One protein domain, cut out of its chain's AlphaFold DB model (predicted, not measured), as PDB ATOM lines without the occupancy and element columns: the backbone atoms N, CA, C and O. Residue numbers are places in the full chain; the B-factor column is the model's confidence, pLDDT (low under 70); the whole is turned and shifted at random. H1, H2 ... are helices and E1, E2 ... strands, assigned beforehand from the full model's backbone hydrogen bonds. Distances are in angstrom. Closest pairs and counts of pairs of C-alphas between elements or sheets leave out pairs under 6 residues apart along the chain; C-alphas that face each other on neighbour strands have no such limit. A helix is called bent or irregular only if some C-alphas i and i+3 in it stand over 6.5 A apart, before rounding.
ATOM      1  N   PHE A  46     212.491 177.336 213.354       97.62
ATOM      2  CA  PHE A  46     212.729 176.044 213.995       97.62
ATOM      3  C   PHE A  46     212.521 174.881 213.017       97.62
ATOM      4  O   PHE A  46     211.422 174.695 212.488       97.62
ATOM      5  N   GLN A  47     213.576 174.095 212.805       97.69
ATOM      6  CA  GLN A  47     213.570 172.940 211.919       97.69
ATOM      7  C   GLN A  47     214.651 171.946 212.380       97.69
ATOM      8  O   GLN A  47     215.837 172.239 212.220       97.69
ATOM      9  N   PRO A  48     214.279 170.781 212.941       97.00
ATOM     10  CA  PRO A  48     215.222 169.683 213.146       97.00
ATOM     11  C   PRO A  48     215.896 169.277 211.823       97.00
ATOM     12  O   PRO A  48     215.314 169.514 210.756       97.00
ATOM     13  N   PRO A  49     217.090 168.653 211.853       98.12
ATOM     14  CA  PRO A  49     217.716 168.118 210.646       98.12
ATOM     15  C   PRO A  49     216.740 167.209 209.895       98.12
ATOM     16  O   PRO A  49     216.251 166.233 210.456       98.12
ATOM     17  N   ALA A  50     216.422 167.557 208.649       98.12
ATOM     18  CA  ALA A  50     215.412 166.858 207.865       98.12
ATOM     19  C   ALA A  50     215.669 166.985 206.364       98.12
ATOM     20  O   ALA A  50     216.205 167.991 205.885       98.12
ATOM     21  N   GLU A  51     215.229 165.982 205.615       98.38
ATOM     22  CA  GLU A  51     215.182 166.038 204.160       98.38
ATOM     23  C   GLU A  51     214.137 167.064 203.684       98.38
ATOM     24  O   GLU A  51     213.135 167.346 204.349       98.38
ATOM     25  N   LYS A  52     214.354 167.662 202.507       98.25
ATOM     26  CA  LYS A  52     213.444 168.698 201.980       98.25
ATOM     27  C   LYS A  52     212.032 168.162 201.742       98.25
ATOM     28  O   LYS A  52     211.059 168.874 201.990       98.25
ATOM     29  N   ASP A  53     211.924 166.925 201.273       98.25
ATOM     30  CA  ASP A  53     210.650 166.261 201.016       98.25
ATOM     31  C   ASP A  53     209.925 165.898 202.326       98.25
ATOM     32  O   ASP A  53     208.707 166.028 202.397       98.25
ATOM     33  N   ALA A  54     210.652 165.540 203.392       98.56
ATOM     34  CA  ALA A  54     210.110 165.367 204.741       98.56
ATOM     35  C   ALA A  54     209.476 166.663 205.283       98.56
ATOM     36  O   ALA A  54     208.356 166.653 205.801       98.56
ATOM     37  N   ILE A  55     210.144 167.806 205.087       98.56
ATOM     38  CA  ILE A  55     209.615 169.128 205.462       98.56
ATOM     39  C   ILE A  55     208.339 169.460 204.672       98.56
ATOM     40  O   ILE A  55     207.364 169.964 205.237       98.56
ATOM     41  N   GLU A  56     208.327 169.200 203.363       98.56
ATOM     42  CA  GLU A  56     207.150 169.427 202.518       98.56
ATOM     43  C   GLU A  56     205.986 168.502 202.903       98.56
ATOM     44  O   GLU A  56     204.842 168.952 203.027       98.56
ATOM     45  N   PHE A  57     206.283 167.232 203.177       98.56
ATOM     46  CA  PHE A  57     205.313 166.236 203.612       98.56
ATOM     47  C   PHE A  57     204.634 166.637 204.929       98.56
ATOM     48  O   PHE A  57     203.403 166.639 205.007       98.56
ATOM     49  N   ALA A  58     205.415 167.062 205.932       98.44
ATOM     50  CA  ALA A  58     204.899 167.555 207.210       98.44
ATOM     51  C   ALA A  58     203.923 168.729 207.029       98.44
ATOM     52  O   ALA A  58     202.854 168.756 207.644       98.44
ATOM     53  N   LYS A  59     204.248 169.678 206.139       98.25
ATOM     54  CA  LYS A  59     203.373 170.820 205.820       98.25
ATOM     55  C   LYS A  59     202.083 170.376 205.135       98.25
ATOM     56  O   LYS A  59     201.006 170.837 205.508       98.25
ATOM     57  N   LYS A  60     202.182 169.480 204.151       98.56
ATOM     58  CA  LYS A  60     201.046 169.001 203.350       98.56
ATOM     59  C   LYS A  60     200.052 168.168 204.164       98.56
ATOM     60  O   LYS A  60     198.852 168.236 203.911       98.56
ATOM     61  N   HIS A  61     200.537 167.398 205.135       98.50
ATOM     62  CA  HIS A  61     199.733 166.444 205.903       98.50
ATOM     63  C   HIS A  61     199.580 166.815 207.388       98.50
ATOM     64  O   HIS A  61     199.213 165.960 208.198       98.50
ATOM     65  N   LYS A  62     199.812 168.090 207.733       98.19
ATOM     66  CA  LYS A  62     199.870 168.611 209.107       98.19
ATOM     67  C   LYS A  62     198.742 168.112 210.010       98.19
ATOM     68  O   LYS A  62     199.022 167.528 211.050       98.19
ATOM     69  N   ASP A  63     197.485 168.291 209.607       98.25
ATOM     70  CA  ASP A  63     196.332 167.954 210.455       98.25
ATOM     71  C   ASP A  63     196.197 166.447 210.698       98.25
ATOM     72  O   ASP A  63     195.781 166.019 211.775       98.25
ATOM     73  N   LYS A  64     196.549 165.625 209.700       98.06
ATOM     74  CA  LYS A  64     196.507 164.169 209.849       98.06
ATOM     75  C   LYS A  64     197.627 163.703 210.770       98.06
ATOM     76  O   LYS A  64     197.359 162.951 211.696       98.06
ATOM     77  N   ILE A  65     198.844 164.203 210.571       98.62
ATOM     78  CA  ILE A  65     199.998 163.885 211.419       98.62
ATOM     79  C   ILE A  65     199.752 164.334 212.872       98.62
ATOM     80  O   ILE A  65     199.989 163.555 213.792       98.62
ATOM     81  N   ALA A  66     199.202 165.535 213.081       98.69
ATOM     82  CA  ALA A  66     198.849 166.053 214.404       98.69
ATOM     83  C   ALA A  66     197.915 165.095 215.163       98.69
ATOM     84  O   ALA A  66     198.242 164.642 216.258       98.69
ATOM     85  N   LYS A  67     196.808 164.679 214.531       98.50
ATOM     86  CA  LYS A  67     195.865 163.712 215.120       98.50
ATOM     87  C   LYS A  67     196.533 162.390 215.497       98.50
ATOM     88  O   LYS A  67     196.191 161.806 216.522       98.50
ATOM     89  N   ARG A  68     197.480 161.911 214.683       98.38
ATOM     90  CA  ARG A  68     198.228 160.677 214.971       98.38
ATOM     91  C   ARG A  68     199.158 160.857 216.172       98.38
ATOM     92  O   ARG A  68     199.207 159.970 217.019       98.38
ATOM     93  N   GLY A  69     199.807 162.014 216.309       98.44
ATOM     94  CA  GLY A  69     200.564 162.363 217.514       98.44
ATOM     95  C   GLY A  69     199.690 162.391 218.769       98.44
ATOM     96  O   GLY A  69     200.001 161.712 219.742       98.44
ATOM     97  N   GLU A  70     198.552 163.085 218.739       98.75
ATOM     98  CA  GLU A  70     197.610 163.112 219.871       98.75
ATOM     99  C   GLU A  70     197.100 161.705 220.234       98.75
ATOM    100  O   GLU A  70     197.067 161.325 221.409       98.75
ATOM    101  N   GLN A  71     196.775 160.889 219.224       98.62
ATOM    102  CA  GLN A  71     196.368 159.497 219.413       98.62
ATOM    103  C   GLN A  71     197.471 158.649 220.048       98.62
ATOM    104  O   GLN A  71     197.167 157.821 220.903       98.62
ATOM    105  N   PHE A  72     198.737 158.843 219.673       98.62
ATOM    106  CA  PHE A  72     199.854 158.106 220.263       98.62
ATOM    107  C   PHE A  72     199.923 158.305 221.781       98.62
ATOM    108  O   PHE A  72     200.050 157.324 222.521       98.62
ATOM    109  N   PHE A  73     199.803 159.548 222.258       98.69
ATOM    110  CA  PHE A  73     199.856 159.829 223.693       98.69
ATOM    111  C   PHE A  73     198.639 159.271 224.437       98.69
ATOM    112  O   PHE A  73     198.789 158.696 225.518       98.69
ATOM    113  N   MET A  74     197.453 159.336 223.831       98.50
ATOM    114  CA  MET A  74     196.259 158.694 224.384       98.50
ATOM    115  C   MET A  74     196.423 157.167 224.478       98.50
ATOM    116  O   MET A  74     196.179 156.578 225.530       98.50
ATOM    117  N   ASP A  75     196.882 156.521 223.405       98.31
ATOM    118  CA  ASP A  75     197.002 155.063 223.309       98.31
ATOM    119  C   ASP A  75     198.038 154.478 224.279       98.31
ATOM    120  O   ASP A  75     197.846 153.367 224.790       98.31
ATOM    121  N   ASN A  76     199.134 155.204 224.523       98.44
ATOM    122  CA  ASN A  76     200.265 154.723 225.320       98.44
ATOM    123  C   ASN A  76     200.246 155.209 226.766       98.44
ATOM    124  O   ASN A  76     200.581 154.427 227.657       98.44
ATOM    125  N   PHE A  77     199.833 156.458 226.995       98.62
ATOM    126  CA  PHE A  77     199.906 157.098 228.306       98.62
ATOM    127  C   PHE A  77     198.536 157.360 228.936       98.62
ATOM    128  O   PHE A  77     198.464 157.573 230.146       98.62
ATOM    129  N   GLY A  78     197.450 157.303 228.159       98.56
ATOM    130  CA  GLY A  78     196.105 157.621 228.639       98.56
ATOM    131  C   GLY A  78     195.908 159.103 228.961       98.56
ATOM    132  O   GLY A  78     195.070 159.418 229.800       98.56
ATOM    133  N   LEU A  79     196.687 159.980 228.322       98.81
ATOM    134  CA  LEU A  79     196.681 161.426 228.542       98.81
ATOM    135  C   LEU A  79     196.222 162.155 227.286       98.81
ATOM    136  O   LEU A  79     196.606 161.799 226.168       98.81
ATOM    137  N   LYS A  80     195.400 163.187 227.472       98.81
ATOM    138  CA  LYS A  80     195.017 164.105 226.402       98.81
ATOM    139  C   LYS A  80     196.113 165.144 226.219       98.81
ATOM    140  O   LYS A  80     196.413 165.910 227.126       98.81
ATOM    141  N   VAL A  81     196.650 165.206 225.012       98.81
ATOM    142  CA  VAL A  81     197.627 166.220 224.612       98.81
ATOM    143  C   VAL A  81     197.087 167.009 223.427       98.81
ATOM    144  O   VAL A  81     196.174 166.552 222.740       98.81
ATOM    145  N   LYS A  82     197.651 168.190 223.188       98.75
ATOM    146  CA  LYS A  82     197.385 169.002 221.998       98.75
ATOM    147  C   LYS A  82     198.655 169.135 221.184       98.75
ATOM    148  O   LYS A  82     199.697 169.485 221.737       98.75
ATOM    149  N   THR A  83     198.579 168.907 219.878       98.75
ATOM    150  CA  THR A  83     199.714 169.186 218.993       98.75
ATOM    151  C   THR A  83     200.010 170.684 218.944       98.75
ATOM    152  O   THR A  83     199.140 171.500 218.642       98.75
ATOM    153  N   THR A  84     201.266 171.044 219.189       98.62
ATOM    154  CA  THR A  84     201.771 172.422 219.143       98.62
ATOM    155  C   THR A  84     202.600 172.693 217.892       98.62
ATOM    156  O   THR A  84     202.626 173.827 217.403       98.62
ATOM    157  N   ASN A  85     203.248 171.666 217.333       98.62
ATOM    158  CA  ASN A  85     203.997 171.770 216.086       98.62
ATOM    159  C   ASN A  85     204.074 170.432 215.336       98.62
ATOM    160  O   ASN A  85     204.045 169.363 215.939       98.62
ATOM    161  N   VAL A  86     204.197 170.508 214.010       98.69
ATOM    162  CA  VAL A  86     204.463 169.365 213.125       98.69
ATOM    163  C   VAL A  86     205.531 169.802 212.138       98.69
ATOM    164  O   VAL A  86     205.326 170.765 211.394       98.69
ATOM    165  N   VAL A  87     206.662 169.103 212.141       98.62
ATOM    166  CA  VAL A  87     207.839 169.435 211.328       98.62
ATOM    167  C   VAL A  87     208.381 168.187 210.637       98.62
ATOM    168  O   VAL A  87     208.117 167.070 211.077       98.62
ATOM    169  N   GLY A  88     209.124 168.366 209.543       98.56
ATOM    170  CA  GLY A  88     209.954 167.280 209.012       98.56
ATOM    171  C   GLY A  88     211.085 166.979 209.996       98.56
ATOM    172  O   GLY A  88     211.569 167.904 210.647       98.56
ATOM    173  N   SER A  89     211.493 165.720 210.123       98.44
ATOM    174  CA  SER A  89     212.609 165.310 210.988       98.44
ATOM    175  C   SER A  89     213.215 164.031 210.420       98.44
ATOM    176  O   SER A  89     212.487 163.070 210.172       98.44
ATOM    177  N   GLY A  90     214.517 164.038 210.132       98.00
ATOM    178  CA  GLY A  90     215.161 162.988 209.340       98.00
ATOM    179  C   GLY A  90     214.508 162.827 207.962       98.00
ATOM    180  O   GLY A  90     214.272 163.809 207.255       98.00
ATOM    181  N   ASP A  91     214.188 161.589 207.606       98.00
ATOM    182  CA  ASP A  91     213.411 161.200 206.424       98.00
ATOM    183  C   ASP A  91     211.890 161.129 206.695       98.00
ATOM    184  O   ASP A  91     211.105 160.861 205.780       98.00
ATOM    185  N   GLY A  92     211.454 161.418 207.926       98.38
ATOM    186  CA  GLY A  92     210.072 161.338 208.393       98.38
ATOM    187  C   GLY A  92     209.517 162.668 208.905       98.38
ATOM    188  O   GLY A  92     209.767 163.745 208.363       98.38
ATOM    189  N   VAL A  93     208.704 162.603 209.954       98.69
ATOM    190  CA  VAL A  93     208.090 163.772 210.597       98.69
ATOM    191  C   VAL A  93     208.195 163.670 212.108       98.69
ATOM    192  O   VAL A  93     208.342 162.586 212.658       98.69
ATOM    193  N   GLU A  94     208.068 164.795 212.795       98.75
ATOM    194  CA  GLU A  94     208.040 164.845 214.251       98.75
ATOM    195  C   GLU A  94     206.894 165.734 214.733       98.75
ATOM    196  O   GLU A  94     206.652 166.824 214.200       98.75
ATOM    197  N   VAL A  95     206.167 165.242 215.737       98.81
ATOM    198  CA  VAL A  95     205.019 165.935 216.330       98.81
ATOM    199  C   VAL A  95     205.383 166.405 217.720       98.81
ATOM    200  O   VAL A  95     205.673 165.579 218.579       98.81
ATOM    201  N   TYR A  96     205.311 167.711 217.946       98.81
ATOM    202  CA  TYR A  96     205.450 168.323 219.264       98.81
ATOM    203  C   TYR A  96     204.064 168.469 219.882       98.81
ATOM    204  O   TYR A  96     203.107 168.857 219.202       98.81
ATOM    205  N   VAL A  97     203.951 168.144 221.165       98.88
ATOM    206  CA  VAL A  97     202.693 168.181 221.906       98.88
ATOM    207  C   VAL A  97     202.866 168.864 223.252       98.88
ATOM    208  O   VAL A  97     203.924 168.780 223.875       98.88
ATOM    209  N   HIS A  98     201.780 169.469 223.717       98.88
ATOM    210  CA  HIS A  98     201.628 169.968 225.073       98.88
ATOM    211  C   HIS A  98     200.529 169.183 225.793       98.88
ATOM    212  O   HIS A  98     199.426 169.011 225.261       98.88
ATOM    213  N   CYS A  99     200.831 168.706 226.993       98.88
ATOM    214  CA  CYS A  99     199.874 168.110 227.912       98.88
ATOM    215  C   CYS A  99     199.538 169.117 229.006       98.88
ATOM    216  O   CYS A  99     200.444 169.712 229.580       98.88
ATOM    217  N   ASP A 100     198.248 169.237 229.293       98.56
ATOM    218  CA  ASP A 100     197.687 169.857 230.491       98.56
ATOM    219  C   ASP A 100     196.386 169.097 230.791       98.56
ATOM    220  O   ASP A 100     195.299 169.444 230.319       98.56
ATOM    221  N   ASP A 101     196.538 167.934 231.429       98.81
ATOM    222  CA  ASP A 101     195.456 166.978 231.676       98.81
ATOM    223  C   ASP A 101     195.526 166.491 233.126       98.81
ATOM    224  O   ASP A 101     196.501 165.862 233.529       98.81
ATOM    225  N   HIS A 102     194.496 166.789 233.924       98.50
ATOM    226  CA  HIS A 102     194.467 166.512 235.370       98.50
ATOM    227  C   HIS A 102     195.705 167.062 236.108       98.50
ATOM    228  O   HIS A 102     196.325 166.328 236.874       98.50
ATOM    229  N   ASP A 103     196.100 168.313 235.831       98.38
ATOM    230  CA  ASP A 103     197.305 168.989 236.354       98.38
ATOM    231  C   ASP A 103     198.649 168.324 235.991       98.38
ATOM    232  O   ASP A 103     199.705 168.735 236.476       98.38
ATOM    233  N   ILE A 104     198.647 167.311 235.119       98.88
ATOM    234  CA  ILE A 104     199.867 166.732 234.551       98.88
ATOM    235  C   ILE A 104     200.259 167.577 233.340       98.88
ATOM    236  O   ILE A 104     199.587 167.540 232.304       98.88
ATOM    237  N   VAL A 105     201.361 168.319 233.478       98.81
ATOM    238  CA  VAL A 105     201.793 169.319 232.492       98.81
ATOM    239  C   VAL A 105     203.170 168.988 231.927       98.81
ATOM    240  O   VAL A 105     204.136 168.887 232.677       98.81
ATOM    241  N   PHE A 106     203.300 168.843 230.609       98.81
ATOM    242  CA  PHE A 106     204.600 168.637 229.956       98.81
ATOM    243  C   PHE A 106     204.571 168.986 228.467       98.81
ATOM    244  O   PHE A 106     203.518 168.983 227.836       98.81
ATOM    245  N   ASN A 107     205.751 169.224 227.894       98.62
ATOM    246  CA  ASN A 107     205.971 169.240 226.452       98.62
ATOM    247  C   ASN A 107     206.786 168.013 226.046       98.62
ATOM    248  O   ASN A 107     207.765 167.669 226.707       98.62
ATOM    249  N   ALA A 108     206.400 167.367 224.953       98.56
ATOM    250  CA  ALA A 108     207.086 166.197 224.419       98.56
ATOM    251  C   ALA A 108     207.063 166.221 222.890       98.56
ATOM    252  O   ALA A 108     206.303 166.979 222.284       98.56
ATOM    253  N   SER A 109     207.865 165.362 222.267       98.38
ATOM    254  CA  SER A 109     207.765 165.091 220.840       98.38
ATOM    255  C   SER A 109     207.855 163.599 220.544       98.38
ATOM    256  O   SER A 109     208.314 162.811 221.371       98.38
ATOM    257  N   ILE A 110     207.349 163.207 219.376       97.81
ATOM    258  CA  ILE A 110     207.385 161.828 218.891       97.81
ATOM    259  C   ILE A 110     207.648 161.826 217.375       97.81
ATOM    260  O   ILE A 110     206.885 162.456 216.628       97.81
ATOM    261  N   PRO A 111     208.726 161.174 216.899       97.38
ATOM    262  CA  PRO A 111     208.955 160.987 215.472       97.38
ATOM    263  C   PRO A 111     208.055 159.893 214.881       97.38
ATOM    264  O   PRO A 111     207.699 158.921 215.549       97.38
ATOM    265  N   PHE A 112     207.733 160.033 213.598       97.69
ATOM    266  CA  PHE A 112     207.018 159.046 212.799       97.69
ATOM    267  C   PHE A 112     207.587 158.950 211.384       97.69
ATOM    268  O   PHE A 112     207.994 159.949 210.790       97.69
ATOM    269  N   ASP A 113     207.510 157.753 210.810       97.62
ATOM    270  CA  ASP A 113     207.658 157.565 209.370       97.62
ATOM    271  C   ASP A 113     206.494 158.223 208.599       97.62
ATOM    272  O   ASP A 113     205.385 158.380 209.122       97.62
ATOM    273  N   LYS A 114     206.721 158.572 207.327       97.88
ATOM    274  CA  LYS A 114     205.703 159.183 206.453       97.88
ATOM    275  C   LYS A 114     204.453 158.303 206.302       97.88
ATOM    276  O   LYS A 114     203.349 158.839 206.207       97.88
ATOM    277  N   SER A 115     204.581 156.978 206.376       96.88
ATOM    278  CA  SER A 115     203.453 156.031 206.335       96.88
ATOM    279  C   SER A 115     202.465 156.178 207.504       96.88
ATOM    280  O   SER A 115     201.374 155.607 207.462       96.88
ATOM    281  N   ILE A 116     202.756 157.001 208.524       96.19
ATOM    282  CA  ILE A 116     201.836 157.277 209.642       96.19
ATOM    283  C   ILE A 116     200.458 157.781 209.196       96.19
ATOM    284  O   ILE A 116     199.471 157.624 209.921       96.19
ATOM    285  N   ILE A 117     200.381 158.373 208.000       96.06
ATOM    286  CA  ILE A 117     199.141 158.871 207.406       96.06
ATOM    287  C   ILE A 117     198.344 157.796 206.660       96.06
ATOM    288  O   ILE A 117     197.266 158.097 206.155       96.06
ATOM    289  N   LYS A 128     210.469 148.688 224.066       86.81
ATOM    290  CA  LYS A 128     211.044 148.556 225.408       86.81
ATOM    291  C   LYS A 128     212.454 149.146 225.476       86.81
ATOM    292  O   LYS A 128     213.154 148.898 226.451       86.81
ATOM    293  N   GLY A 129     212.873 149.851 224.426       91.00
ATOM    294  CA  GLY A 129     214.171 150.490 224.319       91.00
ATOM    295  C   GLY A 129     214.279 151.788 225.114       91.00
ATOM    296  O   GLY A 129     213.334 152.258 225.765       91.00
ATOM    297  N   ASP A 130     215.471 152.366 225.038       92.56
ATOM    298  CA  ASP A 130     215.851 153.559 225.792       92.56
ATOM    299  C   ASP A 130     215.099 154.811 225.318       92.56
ATOM    300  O   ASP A 130     214.752 155.657 226.143       92.56
ATOM    301  N   ASP A 131     214.754 154.901 224.030       94.06
ATOM    302  CA  ASP A 131     213.992 156.027 223.472       94.06
ATOM    303  C   ASP A 131     212.591 156.109 224.092       94.06
ATOM    304  O   ASP A 131     212.171 157.158 224.590       94.06
ATOM    305  N   MET A 132     211.883 154.976 224.160       96.38
ATOM    306  CA  MET A 132     210.582 154.906 224.826       96.38
ATOM    307  C   MET A 132     210.696 155.196 226.324       96.38
ATOM    308  O   MET A 132     209.844 155.883 226.887       96.38
ATOM    309  N   SER A 133     211.754 154.709 226.976       97.00
ATOM    310  CA  SER A 133     211.984 154.964 228.403       97.00
ATOM    311  C   SER A 133     212.281 156.445 228.679       97.00
ATOM    312  O   SER A 133     211.807 157.012 229.666       97.00
ATOM    313  N   THR A 134     212.989 157.109 227.767       97.31
ATOM    314  CA  THR A 134     213.244 158.556 227.800       97.31
ATOM    315  C   THR A 134     211.949 159.349 227.626       97.31
ATOM    316  O   THR A 134     211.699 160.304 228.369       97.31
ATOM    317  N   LEU A 135     211.068 158.923 226.714       98.25
ATOM    318  CA  LEU A 135     209.744 159.528 226.560       98.25
ATOM    319  C   LEU A 135     208.870 159.326 227.807       98.25
ATOM    320  O   LEU A 135     208.186 160.254 228.230       98.25
ATOM    321  N   VAL A 136     208.927 158.156 228.453       98.56
ATOM    322  CA  VAL A 136     208.259 157.928 229.746       98.56
ATOM    323  C   VAL A 136     208.781 158.906 230.804       98.56
ATOM    324  O   VAL A 136     207.975 159.537 231.480       98.56
ATOM    325  N   GLY A 137     210.101 159.091 230.925       98.19
ATOM    326  CA  GLY A 137     210.682 160.085 231.840       98.19
ATOM    327  C   GLY A 137     210.216 161.515 231.537       98.19
ATOM    328  O   GLY A 137     209.874 162.273 232.445       98.19
ATOM    329  N   THR A 138     210.108 161.854 230.251       98.62
ATOM    330  CA  THR A 138     209.566 163.135 229.769       98.62
ATOM    331  C   THR A 138     208.120 163.332 230.226       98.62
ATOM    332  O   THR A 138     207.805 164.360 230.819       98.62
ATOM    333  N   VAL A 139     207.247 162.337 230.044       98.81
ATOM    334  CA  VAL A 139     205.852 162.376 230.519       98.81
ATOM    335  C   VAL A 139     205.790 162.474 232.047       98.81
ATOM    336  O   VAL A 139     205.030 163.274 232.595       98.81
ATOM    337  N   LEU A 140     206.619 161.705 232.756       98.75
ATOM    338  CA  LEU A 140     206.642 161.683 234.220       98.75
ATOM    339  C   LEU A 140     207.140 162.985 234.842       98.75
ATOM    340  O   LEU A 140     206.765 163.277 235.973       98.75
ATOM    341  N   SER A 141     207.881 163.821 234.118       98.75
ATOM    342  CA  SER A 141     208.150 165.185 234.590       98.75
ATOM    343  C   SER A 141     206.856 165.979 234.830       98.75
ATOM    344  O   SER A 141     206.786 166.738 235.791       98.75
ATOM    345  N   GLY A 142     205.792 165.747 234.053       98.81
ATOM    346  CA  GLY A 142     204.491 166.364 234.310       98.81
ATOM    347  C   GLY A 142     203.783 165.797 235.538       98.81
ATOM    348  O   GLY A 142     203.066 166.517 236.230       98.81
ATOM    349  N   PHE A 143     204.025 164.525 235.864       98.81
ATOM    350  CA  PHE A 143     203.544 163.929 237.113       98.81
ATOM    351  C   PHE A 143     204.281 164.510 238.321       98.81
ATOM    352  O   PHE A 143     203.660 164.798 239.342       98.81
ATOM    353  N   GLU A 144     205.597 164.701 238.206       98.56
ATOM    354  CA  GLU A 144     206.390 165.372 239.235       98.56
ATOM    355  C   GLU A 144     205.948 166.828 239.405       98.56
ATOM    356  O   GLU A 144     205.811 167.274 240.542       98.56
ATOM    357  N   TYR A 145     205.625 167.536 238.313       98.75
ATOM    358  CA  TYR A 145     205.015 168.863 238.404       98.75
ATOM    359  C   TYR A 145     203.735 168.827 239.240       98.75
ATOM    360  O   TYR A 145     203.658 169.530 240.241       98.75
ATOM    361  N   ARG A 146     202.772 167.952 238.917       98.69
ATOM    362  CA  ARG A 146     201.537 167.822 239.705       98.69
ATOM    363  C   ARG A 146     201.806 167.504 241.178       98.69
ATOM    364  O   ARG A 146     201.167 168.063 242.068       98.69
ATOM    365  N   ALA A 147     202.753 166.606 241.454       98.38
ATOM    366  CA  ALA A 147     203.087 166.195 242.818       98.38
ATOM    367  C   ALA A 147     203.655 167.350 243.661       98.38
ATOM    368  O   ALA A 147     203.480 167.354 244.883       98.38
ATOM    369  N   HIS A 148     204.286 168.320 242.996       98.12
ATOM    370  CA  HIS A 148     205.009 169.453 243.565       98.12
ATOM    371  C   HIS A 148     204.443 170.807 243.087       98.12
ATOM    372  O   HIS A 148     205.141 171.820 243.084       98.12
ATOM    373  N   LYS A 149     203.166 170.840 242.682       98.31
ATOM    374  CA  LYS A 149     202.579 171.966 241.942       98.31
ATOM    375  C   LYS A 149     202.702 173.294 242.684       98.31
ATOM    376  O   LYS A 149     203.185 174.269 242.127       98.31
ATOM    377  N   GLU A 150     202.326 173.312 243.960       97.88
ATOM    378  CA  GLU A 150     202.344 174.526 244.784       97.88
ATOM    379  C   GLU A 150     203.756 175.122 244.918       97.88
ATOM    380  O   GLU A 150     203.948 176.322 244.735       97.88
ATOM    381  N   GLU A 151     204.770 174.297 245.192       97.75
ATOM    382  CA  GLU A 151     206.150 174.774 245.347       97.75
ATOM    383  C   GLU A 151     206.781 175.214 244.018       97.75
ATOM    384  O   GLU A 151     207.543 176.182 243.988       97.75
ATOM    385  N   LEU A 152     206.428 174.558 242.911       98.50
ATOM    386  CA  LEU A 152     206.896 174.901 241.566       98.50
ATOM    387  C   LEU A 152     206.217 176.164 241.016       98.50
ATOM    388  O   LEU A 152     206.874 177.003 240.388       98.50
ATOM    389  N   ASP A 153     204.929 176.351 241.299       98.56
ATOM    390  CA  ASP A 153     204.207 177.581 240.973       98.56
ATOM    391  C   ASP A 153     204.783 178.755 241.790       98.56
ATOM    392  O   ASP A 153     205.108 179.798 241.222       98.56
ATOM    393  N   ASN A 154     205.064 178.556 243.085       98.75
ATOM    394  CA  ASN A 154     205.744 179.557 243.917       98.75
ATOM    395  C   ASN A 154     207.145 179.912 243.392       98.75
ATOM    396  O   ASN A 154     207.501 181.090 243.329       98.75
ATOM    397  N   LEU A 155     207.944 178.923 242.971       98.62
ATOM    398  CA  LEU A 155     209.248 179.173 242.345       98.62
ATOM    399  C   LEU A 155     209.112 180.018 241.070       98.62
ATOM    400  O   LEU A 155     209.921 180.913 240.828       98.62
ATOM    401  N   THR A 156     208.078 179.756 240.270       98.62
ATOM    402  CA  THR A 156     207.786 180.528 239.056       98.62
ATOM    403  C   THR A 156     207.508 181.994 239.387       98.62
ATOM    404  O   THR A 156     208.055 182.882 238.732       98.62
ATOM    405  N   GLU A 157     206.717 182.268 240.427       98.75
ATOM    406  CA  GLU A 157     206.427 183.639 240.862       98.75
ATOM    407  C   GLU A 157     207.667 184.354 241.418       98.75
ATOM    408  O   GLU A 157     207.910 185.512 241.072       98.75
ATOM    409  N   VAL A 158     208.524 183.656 242.170       98.69
ATOM    410  CA  VAL A 158     209.817 184.204 242.619       98.69
ATOM    411  C   VAL A 158     210.693 184.584 241.418       98.69
ATOM    412  O   VAL A 158     211.257 185.677 241.373       98.69
ATOM    413  N   LEU A 159     210.800 183.728 240.400       98.62
ATOM    414  CA  LEU A 159     211.591 184.044 239.203       98.62
ATOM    415  C   LEU A 159     211.007 185.254 238.446       98.62
ATOM    416  O   LEU A 159     211.737 186.157 238.029       98.62
ATOM    417  N   LYS A 160     209.679 185.362 238.350       98.38
ATOM    418  CA  LYS A 160     209.025 186.546 237.770       98.38
ATOM    419  C   LYS A 160     209.320 187.828 238.550       98.38
ATOM    420  O   LYS A 160     209.611 188.853 237.929       98.38
ATOM    421  N   GLU A 161     209.271 187.781 239.881       98.62
ATOM    422  CA  GLU A 161     209.539 188.924 240.764       98.62
ATOM    423  C   GLU A 161     210.959 189.473 240.557       98.62
ATOM    424  O   GLU A 161     211.184 190.683 240.463       98.62
ATOM    425  N   TYR A 162     211.936 188.574 240.429       98.50
ATOM    426  CA  TYR A 162     213.350 188.932 240.439       98.50
ATOM    427  C   TYR A 162     213.961 189.229 239.058       98.50
ATOM    428  O   TYR A 162     215.090 189.737 239.000       98.50
ATOM    429  N   LYS A 163     213.235 188.994 237.956       97.88
ATOM    430  CA  LYS A 163     213.754 189.157 236.583       97.88
ATOM    431  C   LYS A 163     214.291 190.558 236.276       97.88
ATOM    432  O   LYS A 163     215.350 190.694 235.668       97.88
ATOM    433  N   SER A 164     213.637 191.610 236.777       97.81
ATOM    434  CA  SER A 164     214.100 192.998 236.599       97.81
ATOM    435  C   SER A 164     215.345 193.310 237.433       97.81
ATOM    436  O   SER A 164     216.258 193.983 236.955       97.81
ATOM    437  N   LYS A 165     215.408 192.803 238.674       98.56
ATOM    438  CA  LYS A 165     216.534 193.038 239.595       98.56
ATOM    439  C   LYS A 165     217.821 192.402 239.074       98.56
ATOM    440  O   LYS A 165     218.865 193.048 239.086       98.56
ATOM    441  N   TYR A 166     217.739 191.154 238.615       98.44
ATOM    442  CA  TYR A 166     218.895 190.411 238.104       98.44
ATOM    443  C   TYR A 166     219.037 190.468 236.577       98.44
ATOM    444  O   TYR A 166     219.936 189.838 236.034       98.44
ATOM    445  N   LYS A 167     218.206 191.273 235.902       97.88
ATOM    446  CA  LYS A 167     218.292 191.595 234.469       97.88
ATOM    447  C   LYS A 167     218.292 190.362 233.557       97.88
ATOM    448  O   LYS A 167     219.138 190.251 232.673       97.88
ATOM    449  N   TYR A 168     217.329 189.466 233.753       98.06
ATOM    450  CA  TYR A 168     217.121 188.310 232.880       98.06
ATOM    451  C   TYR A 168     215.713 188.284 232.279       98.06
ATOM    452  O   TYR A 168     214.795 188.974 232.726       98.06
ATOM    453  N   THR A 169     215.559 187.459 231.248       97.69
ATOM    454  CA  THR A 169     214.281 187.012 230.688       97.69
ATOM    455  C   THR A 169     214.311 185.493 230.605       97.69
ATOM    456  O   THR A 169     215.393 184.916 230.574       97.69
ATOM    457  N   GLY A 170     213.137 184.874 230.554       97.38
ATOM    458  CA  GLY A 170     212.993 183.491 230.122       97.38
ATOM    459  C   GLY A 170     212.784 183.378 228.610       97.38
ATOM    460  O   GLY A 170     212.784 184.386 227.888       97.38
ATOM    461  N   TYR A 171     212.536 182.153 228.152       97.94
ATOM    462  CA  TYR A 171     211.957 181.893 226.833       97.94
ATOM    463  C   TYR A 171     210.542 182.470 226.729       97.94
ATOM    464  O   TYR A 171     209.845 182.604 227.730       97.94
ATOM    465  N   THR A 172     210.079 182.740 225.506       98.31
ATOM    466  CA  THR A 172     208.648 182.989 225.289       98.31
ATOM    467  C   THR A 172     207.853 181.687 225.368       98.31
ATOM    468  O   THR A 172     208.327 180.621 224.964       98.31
ATOM    469  N   GLU A 173     206.597 181.783 225.804       97.25
ATOM    470  CA  GLU A 173     205.659 180.655 225.814       97.25
ATOM    471  C   GLU A 173     205.563 179.966 224.439       97.25
ATOM    472  O   GLU A 173     205.671 178.746 224.337       97.25
ATOM    473  N   ASN A 174     205.457 180.736 223.351       96.94
ATOM    474  CA  ASN A 174     205.371 180.182 221.997       96.94
ATOM    475  C   ASN A 174     206.630 179.416 221.571       96.94
ATOM    476  O   ASN A 174     206.511 178.407 220.874       96.94
ATOM    477  N   ALA A 175     207.822 179.883 221.959       98.25
ATOM    478  CA  ALA A 175     209.058 179.155 221.692       98.25
ATOM    479  C   ALA A 175     209.057 177.807 222.418       98.25
ATOM    480  O   ALA A 175     209.341 176.782 221.806       98.25
ATOM    481  N   ILE A 176     208.650 177.789 223.689       98.19
ATOM    482  CA  ILE A 176     208.556 176.553 224.472       98.19
ATOM    483  C   ILE A 176     207.601 175.568 223.812       98.19
ATOM    484  O   ILE A 176     208.001 174.451 223.493       98.19
ATOM    485  N   MET A 177     206.371 176.005 223.543       96.81
ATOM    486  CA  MET A 177     205.331 175.131 223.008       96.81
ATOM    487  C   MET A 177     205.723 174.529 221.659       96.81
ATOM    488  O   MET A 177     205.409 173.375 221.394       96.81
ATOM    489  N   LYS A 178     206.406 175.281 220.788       96.94
ATOM    490  CA  LYS A 178     206.684 174.838 219.411       96.94
ATOM    491  C   LYS A 178     208.007 174.107 219.222       96.94
ATOM    492  O   LYS A 178     208.164 173.471 218.179       96.94
ATOM    493  N   THR A 179     208.957 174.261 220.147       97.94
ATOM    494  CA  THR A 179     210.343 173.824 219.918       97.94
ATOM    495  C   THR A 179     210.953 173.023 221.062       97.94
ATOM    496  O   THR A 179     212.068 172.539 220.906       97.94
ATOM    497  N   GLN A 180     210.294 172.919 222.219       98.00
ATOM    498  CA  GLN A 180     210.824 172.204 223.382       98.00
ATOM    499  C   GLN A 180     210.019 170.924 223.622       98.00
ATOM    500  O   GLN A 180     208.802 170.908 223.473       98.00
ATOM    501  N   ASN A 181     210.703 169.851 224.009       97.75
ATOM    502  CA  ASN A 181     210.138 168.504 224.148       97.75
ATOM    503  C   ASN A 181     210.675 167.754 225.382       97.75
ATOM    504  O   ASN A 181     210.587 166.532 225.456       97.75
ATOM    505  N   SER A 182     211.263 168.479 226.338       95.81
ATOM    506  CA  SER A 182     212.032 167.910 227.449       95.81
ATOM    507  C   SER A 182     211.220 167.675 228.727       95.81
ATOM    508  O   SER A 182     211.809 167.568 229.802       95.81
ATOM    509  N   GLY A 183     209.890 167.671 228.646       98.25
ATOM    510  CA  GLY A 183     209.008 167.483 229.793       98.25
ATOM    511  C   GLY A 183     208.347 168.779 230.259       98.25
ATOM    512  O   GLY A 183     208.090 169.684 229.460       98.25
ATOM    513  N   PHE A 184     208.040 168.878 231.554       98.69
ATOM    514  CA  PHE A 184     207.553 170.108 232.164       98.69
ATOM    515  C   PHE A 184     208.577 171.224 231.957       98.69
ATOM    516  O   PHE A 184     209.758 171.094 232.296       98.69
ATOM    517  N   ARG A 185     208.103 172.334 231.396       98.50
ATOM    518  CA  ARG A 185     208.902 173.520 231.115       98.50
ATOM    519  C   ARG A 185     208.002 174.745 231.086       98.50
ATOM    520  O   ARG A 185     206.971 174.730 230.418       98.50
ATOM    521  N   ASN A 186     208.444 175.806 231.749       98.31
ATOM    522  CA  ASN A 186     207.894 177.149 231.611       98.31
ATOM    523  C   ASN A 186     208.978 178.110 231.094       98.31
ATOM    524  O   ASN A 186     210.065 177.679 230.710       98.31
ATOM    525  N   GLU A 187     208.669 179.408 231.060       98.31
ATOM    526  CA  GLU A 187     209.577 180.461 230.580       98.31
ATOM    527  C   GLU A 187     210.950 180.434 231.266       98.31
ATOM    528  O   GLU A 187     211.949 180.733 230.621       98.31
ATOM    529  N   TYR A 188     211.009 180.058 232.546       98.50
ATOM    530  CA  TYR A 188     212.180 180.253 233.397       98.50
ATOM    531  C   TYR A 188     212.937 178.973 233.729       98.50
ATOM    532  O   TYR A 188     214.093 179.068 234.128       98.50
ATOM    533  N   TYR A 189     212.309 177.796 233.656       98.62
ATOM    534  CA  TYR A 189     212.955 176.528 233.994       98.62
ATOM    535  C   TYR A 189     212.271 175.310 233.368       98.62
ATOM    536  O   TYR A 189     211.130 175.362 232.904       98.62
ATOM    537  N   TYR A 190     212.976 174.180 233.408       98.50
ATOM    538  CA  TYR A 190     212.423 172.857 233.132       98.50
ATOM    539  C   TYR A 190     212.675 171.888 234.287       98.50
ATOM    540  O   TYR A 190     213.546 172.114 235.134       98.50
ATOM    541  N   LEU A 191     211.891 170.812 234.305       97.88
ATOM    542  CA  LEU A 191     211.951 169.742 235.293       97.88
ATOM    543  C   LEU A 191     212.319 168.424 234.608       97.88
ATOM    544  O   LEU A 191     211.745 168.074 233.580       97.88
ATOM    545  N   THR A 192     213.238 167.663 235.196       96.12
ATOM    546  CA  THR A 192     213.602 166.323 234.713       96.12
ATOM    547  C   THR A 192     213.235 165.263 235.743       96.12
ATOM    548  O   THR A 192     213.553 165.405 236.925       96.12
ATOM    549  N   ALA A 193     212.593 164.189 235.277       95.88
ATOM    550  CA  ALA A 193     212.252 163.008 236.063       95.88
ATOM    551  C   ALA A 193     213.074 161.790 235.616       95.88
ATOM    552  O   ALA A 193     213.663 161.780 234.533       95.88
ATOM    553  N   ILE A 194     213.114 160.759 236.460       94.56
ATOM    554  CA  ILE A 194     213.779 159.496 236.135       94.56
ATOM    555  C   ILE A 194     212.976 158.735 235.069       94.56
ATOM    556  O   ILE A 194     211.752 158.628 235.195       94.56
ATOM    557  N   PRO A 195     213.638 158.199 234.026       95.56
ATOM    558  CA  PRO A 195     212.984 157.351 233.042       95.56
ATOM    559  C   PRO A 195     212.647 155.973 233.621       95.56
ATOM    560  O   PRO A 195     213.386 155.419 234.435       95.56
ATOM    561  N   TYR A 196     211.550 155.400 233.134       96.81
ATOM    562  CA  TYR A 196     211.122 154.029 233.415       96.81
ATOM    563  C   TYR A 196     210.621 153.381 232.131       96.81
ATOM    564  O   TYR A 196     210.359 154.059 231.141       96.81
ATOM    565  N   THR A 197     210.422 152.070 232.152       97.56
ATOM    566  CA  THR A 197     209.793 151.381 231.026       97.56
ATOM    567  C   THR A 197     208.312 151.753 230.897       97.56
ATOM    568  O   THR A 197     207.641 152.111 231.870       97.56
ATOM    569  N   LEU A 198     207.747 151.594 229.695       97.81
ATOM    570  CA  LEU A 198     206.312 151.810 229.471       97.81
ATOM    571  C   LEU A 198     205.434 150.837 230.288       97.81
ATOM    572  O   LEU A 198     204.327 151.191 230.693       97.81
ATOM    573  N   ASP A 199     205.924 149.625 230.564       97.31
ATOM    574  CA  ASP A 199     205.226 148.648 231.411       97.31
ATOM    575  C   ASP A 199     205.161 149.125 232.876       97.31
ATOM    576  O   ASP A 199     204.116 149.021 233.524       97.31
ATOM    577  N   GLU A 200     206.247 149.706 233.392       98.00
ATOM    578  CA  GLU A 200     206.273 150.328 234.721       98.00
ATOM    579  C   GLU A 200     205.383 151.571 234.779       98.00
ATOM    580  O   GLU A 200     204.619 151.711 235.738       98.00
ATOM    581  N   TYR A 201     205.397 152.419 233.741       98.50
ATOM    582  CA  TYR A 201     204.465 153.544 233.609       98.50
ATOM    583  C   TYR A 201     203.010 153.088 233.775       98.50
ATOM    584  O   TYR A 201     202.288 153.569 234.653       98.50
ATOM    585  N   LYS A 202     202.592 152.103 232.969       98.12
ATOM    586  CA  LYS A 202     201.221 151.573 232.967       98.12
ATOM    587  C   LYS A 202     200.826 150.974 234.312       98.12
ATOM    588  O   LYS A 202     199.671 151.073 234.717       98.12
ATOM    589  N   LYS A 203     201.777 150.346 235.006       98.38
ATOM    590  CA  LYS A 203     201.538 149.678 236.287       98.38
ATOM    591  C   LYS A 203     201.469 150.645 237.467       98.38
ATOM    592  O   LYS A 203     200.627 150.457 238.341       98.38
ATOM    593  N   TYR A 204     202.369 151.623 237.527       98.62
ATOM    594  CA  TYR A 204     202.601 152.419 238.736       98.62
ATOM    595  C   TYR A 204     202.145 153.875 238.630       98.62
ATOM    596  O   TYR A 204     201.917 154.500 239.662       98.62
ATOM    597  N   PHE A 205     202.015 154.425 237.422       98.69
ATOM    598  CA  PHE A 205     201.782 155.859 237.228       98.69
ATOM    599  C   PHE A 205     200.470 156.149 236.505       98.69
ATOM    600  O   PHE A 205     199.689 156.963 236.984       98.69
ATOM    601  N   GLN A 206     200.158 155.436 235.419       98.69
ATOM    602  CA  GLN A 206     198.910 155.643 234.675       98.69
ATOM    603  C   GLN A 206     197.633 155.563 235.541       98.69
ATOM    604  O   GLN A 206     196.739 156.386 235.335       98.69
ATOM    605  N   PRO A 207     197.509 154.645 236.524       98.62
ATOM    606  CA  PRO A 207     196.329 154.605 237.388       98.62
ATOM    607  C   PRO A 207     196.141 155.876 238.225       98.62
ATOM    608  O   PRO A 207     195.018 156.185 238.599       98.62
ATOM    609  N   LEU A 208     197.218 156.629 238.481       98.75
ATOM    610  CA  LEU A 208     197.189 157.818 239.333       98.75
ATOM    611  C   LEU A 208     196.524 159.023 238.658       98.75
ATOM    612  O   LEU A 208     196.087 159.928 239.355       98.75
ATOM    613  N   ILE A 209     196.421 159.050 237.322       98.69
ATOM    614  CA  ILE A 209     195.963 160.226 236.552       98.69
ATOM    615  C   ILE A 209     194.641 160.793 237.094       98.69
ATOM    616  O   ILE A 209     194.495 162.005 237.237       98.69
ATOM    617  N   LYS A 210     193.688 159.913 237.422       97.88
ATOM    618  CA  LYS A 210     192.325 160.284 237.835       97.88
ATOM    619  C   LYS A 210     192.127 160.366 239.349       97.88
ATOM    620  O   LYS A 210     191.009 160.620 239.789       97.88
ATOM    621  N   GLU A 211     193.172 160.119 240.127       98.56
ATOM    622  CA  GLU A 211     193.114 160.202 241.583       98.56
ATOM    623  C   GLU A 211     193.021 161.662 242.043       98.56
ATOM    624  O   GLU A 211     193.476 162.579 241.349       98.56
ATOM    625  N   ASP A 212     192.454 161.883 243.232       98.44
ATOM    626  CA  ASP A 212     192.529 163.180 243.908       98.44
ATOM    627  C   ASP A 212     193.980 163.514 244.291       98.44
ATOM    628  O   ASP A 212     194.826 162.628 244.404       98.44
ATOM    629  N   ASP A 213     194.291 164.784 244.542       97.81
ATOM    630  CA  ASP A 213     195.681 165.215 244.738       97.81
ATOM    631  C   ASP A 213     196.387 164.572 245.934       97.81
ATOM    632  O   ASP A 213     197.609 164.393 245.916       97.81
ATOM    633  N   LYS A 214     195.652 164.225 246.998       98.06
ATOM    634  CA  LYS A 214     196.256 163.533 248.138       98.06
ATOM    635  C   LYS A 214     196.621 162.107 247.729       98.06
ATOM    636  O   LYS A 214     197.768 161.706 247.932       98.06
ATOM    637  N   SER A 215     195.678 161.378 247.140       98.62
ATOM    638  CA  SER A 215     195.880 160.004 246.665       98.62
ATOM    639  C   SER A 215     196.940 159.933 245.560       98.62
ATOM    640  O   SER A 215     197.800 159.056 245.595       98.62
ATOM    641  N   PHE A 216     196.978 160.918 244.658       98.75
ATOM    642  CA  PHE A 216     198.012 161.084 243.638       98.75
ATOM    643  C   PHE A 216     199.407 161.225 244.260       98.75
ATOM    644  O   PHE A 216     200.316 160.467 243.920       98.75
ATOM    645  N   ARG A 217     199.591 162.151 245.215       98.50
ATOM    646  CA  ARG A 217     200.891 162.366 245.883       98.50
ATOM    647  C   ARG A 217     201.343 161.151 246.690       98.50
ATOM    648  O   ARG A 217     202.526 160.809 246.675       98.50
ATOM    649  N   ASP A 218     200.423 160.499 247.398       98.44
ATOM    650  CA  ASP A 218     200.719 159.272 248.144       98.44
ATOM    651  C   ASP A 218     201.074 158.119 247.180       98.44
ATOM    652  O   ASP A 218     202.039 157.384 247.415       98.44
ATOM    653  N   GLY A 219     200.371 158.030 246.048       98.56
ATOM    654  CA  GLY A 219     200.649 157.117 244.943       98.56
ATOM    655  C   GLY A 219     202.037 157.323 244.341       98.56
ATOM    656  O   GLY A 219     202.810 156.371 244.282       98.56
ATOM    657  N   MET A 220     202.411 158.562 244.004       98.25
ATOM    658  CA  MET A 220     203.742 158.914 243.488       98.25
ATOM    659  C   MET A 220     204.864 158.478 244.443       98.25
ATOM    660  O   MET A 220     205.841 157.850 244.023       98.25
ATOM    661  N   LYS A 221     204.711 158.734 245.751       97.88
ATOM    662  CA  LYS A 221     205.670 158.280 246.779       97.88
ATOM    663  C   LYS A 221     205.765 156.755 246.834       97.88
ATOM    664  O   LYS A 221     206.864 156.208 246.958       97.88
ATOM    665  N   ASN A 222     204.630 156.061 246.754       98.25
ATOM    666  CA  ASN A 222     204.606 154.603 246.737       98.25
ATOM    667  C   ASN A 222     205.271 154.043 245.470       98.25
ATOM    668  O   ASN A 222     206.071 153.118 245.586       98.25
ATOM    669  N   SER A 223     205.024 154.625 244.295       98.00
ATOM    670  CA  SER A 223     205.648 154.220 243.030       98.00
ATOM    671  C   SER A 223     207.171 154.310 243.106       98.00
ATOM    672  O   SER A 223     207.845 153.310 242.856       98.00
ATOM    673  N   LYS A 224     207.722 155.429 243.602       96.31
ATOM    674  CA  LYS A 224     209.170 155.569 243.852       96.31
ATOM    675  C   LYS A 224     209.707 154.498 244.803       96.31
ATOM    676  O   LYS A 224     210.725 153.871 244.524       96.31
ATOM    677  N   LYS A 225     208.991 154.210 245.898       97.50
ATOM    678  CA  LYS A 225     209.375 153.153 246.851       97.50
ATOM    679  C   LYS A 225     209.395 151.761 246.205       97.50
ATOM    680  O   LYS A 225     210.340 151.010 246.435       97.50
ATOM    681  N   GLN A 226     208.375 151.413 245.418       97.69
ATOM    682  CA  GLN A 226     208.274 150.118 244.728       97.69
ATOM    683  C   GLN A 226     209.376 149.952 243.675       97.69
ATOM    684  O   GLN A 226     209.969 148.878 243.567       97.69
ATOM    685  N   LEU A 227     209.693 151.032 242.961       97.31
ATOM    686  CA  LEU A 227     210.734 151.088 241.933       97.31
ATOM    687  C   LEU A 227     212.139 151.324 242.510       97.31
ATOM    688  O   LEU A 227     213.113 151.395 241.767       97.31
ATOM    689  N   LYS A 228     212.262 151.408 243.844       97.19
ATOM    690  CA  LYS A 228     213.517 151.659 244.575       97.19
ATOM    691  C   LYS A 228     214.226 152.946 244.135       97.19
ATOM    692  O   LYS A 228     215.443 153.063 244.288       97.19
ATOM    693  N   ASP A 229     213.462 153.917 243.649       94.56
ATOM    694  CA  ASP A 229     213.959 155.231 243.284       94.56
ATOM    695  C   ASP A 229     214.147 156.096 244.534       94.56
ATOM    696  O   ASP A 229     213.233 156.298 245.336       94.56
ATOM    697  N   LYS A 230     215.377 156.582 244.707       92.25
ATOM    698  CA  LYS A 230     215.781 157.492 245.788       92.25
ATOM    699  C   LYS A 230     216.138 158.882 245.268       92.25
ATOM    700  O   LYS A 230     216.593 159.721 246.046       92.25
ATOM    701  N   SER A 231     216.007 159.097 243.964       89.44
ATOM    702  CA  SER A 231     216.309 160.363 243.327       89.44
ATOM    703  C   SER A 231     215.272 161.423 243.695       89.44
ATOM    704  O   SER A 231     214.218 161.159 244.285       89.44
ATOM    705  N   ARG A 232     215.604 162.661 243.345       89.56
ATOM    706  CA  ARG A 232     214.660 163.768 243.321       89.56
ATOM    707  C   ARG A 232     214.634 164.332 241.904       89.56
ATOM    708  O   ARG A 232     215.676 164.290 241.244       89.56
ATOM    709  N   PRO A 233     213.490 164.866 241.458       91.12
ATOM    710  CA  PRO A 233     213.439 165.627 240.221       91.12
ATOM    711  C   PRO A 233     214.446 166.782 240.253       91.12
ATOM    712  O   PRO A 233     214.688 167.373 241.309       91.12
ATOM    713  N   TYR A 234     215.023 167.100 239.097       94.75
ATOM    714  CA  TYR A 234     215.954 168.220 238.950       94.75
ATOM    715  C   TYR A 234     215.257 169.404 238.298       94.75
ATOM    716  O   TYR A 234     214.617 169.239 237.262       94.75
ATOM    717  N   ILE A 235     215.424 170.586 238.888       97.69
ATOM    718  CA  ILE A 235     214.936 171.859 238.354       97.69
ATOM    719  C   ILE A 235     216.139 172.645 237.841       97.69
ATOM    720  O   ILE A 235     217.101 172.851 238.584       97.69
ATOM    721  N   VAL A 236     216.086 173.093 236.587       98.00
ATOM    722  CA  VAL A 236     217.171 173.855 235.956       98.00
ATOM    723  C   VAL A 236     216.584 175.082 235.268       98.00
ATOM    724  O   VAL A 236     215.716 174.947 234.405       98.00
ATOM    725  N   THR A 237     217.042 176.276 235.656       98.00
ATOM    726  CA  THR A 237     216.592 177.530 235.036       98.00
ATOM    727  C   THR A 237     217.191 177.721 233.647       98.00
ATOM    728  O   THR A 237     218.298 177.244 233.388       98.00
ATOM    729  N   THR A 238     216.494 178.446 232.776       94.62
ATOM    730  CA  THR A 238     216.899 178.718 231.389       94.62
ATOM    731  C   THR A 238     216.738 180.170 231.016       94.62
ATOM    732  O   THR A 238     215.639 180.700 231.291       94.62
TER     733      THR A 238
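This is residues 46 to 117 and 128 to 238 of the 238 residues of an uncharacterized protein of Staphylococcus aureus (UniProt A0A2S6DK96). A twisted sheet of three strands, E1 E2 E3, has H1 and H2 over one face and short H6 over the other, while H4 runs along its edge strand E3. Beyond H4 lie H7, H8 and H9 and a small two-strand ribbon, E4 and E5; H5 runs out from the end of H4, and residues 167 to 172 lead back to H6. The printed part has 183 residues, in the order H1 H2 E1 E2 E3 H3 H4 H5 H6 E4 H7 H8 H9 E5, of the mixed class, with both sheets antiparallel. It is compact, with a radius of gyration of the C-alphas of 17.2 A, and flat, spanning 47 by 46 by 25 A.

E1 is residues 81 to 89, E2 92 to 101, 28.1 A long, and E3 104 to 112, 24.2 A. E1 bends by 64 degrees at residue 84 and E3 by 56 degrees at 107. H1, residues 52 to 60, begins at C-alpha 52 (213.444, 168.698, 201.980); H2 is 62 to 77, 22.4 A, and H3 114 to 117. H4, 130 to 147, spans 24.7 A and H5, 149 to 166, 24.9 A, with a kink of 29 degrees near residue 160. H6 is 173 to 179, E4 189 to 192, H7 198 to 204, H8 206 to 210 and H9 213 to 226, 19.7 A. E5, 234 to 237, ends at C-alpha 237 (216.592, 177.530, 235.036). H5 is irregular, C-alphas 161 and 164 being 7.4 A apart; H3 and H8 are only just so, at 6.6 A for 114 and 117 and 7.0 A for 207 and 210.

E1, E2 and E3 form a meander, each strand the antiparallel neighbour of the one before, in two hairpins; N 84 and O 96 are 2.9 A apart, N 97 and O 108 2.9 A. H1 and H2 are on the same face, H6 on the opposite one, at a height of 8.6 A. H4 lies over E3, C-alphas of Val 105 and Gly 142 closest at 4.4 A. Residue 147 of H4 alone touches H9, closest C-alphas Ala 147 and Arg 217, 5.4 A, at a steep tilt of 40 degrees, opposite ways. In E4 and E5, antiparallel, N 192 and O 234 are 2.9 A apart. Every O i to N i+4 pair is within hydrogen-bond range in H1, H2, H6, H7 and H9; H4 and H5 have 12 of 14, H8 0 of 1 with 1 of 2 O i to N i+3 pairs, and H3 is too short for one.

The farthest C-alphas, Ser 115 and Lys 165, are 51.4 A apart. Residues 118 to 127 are not printed, a gap of 23.9 A between C-alphas 117 and 128. Of the links printed whole, no link is long. No printed residue is under 70 in pLDDT.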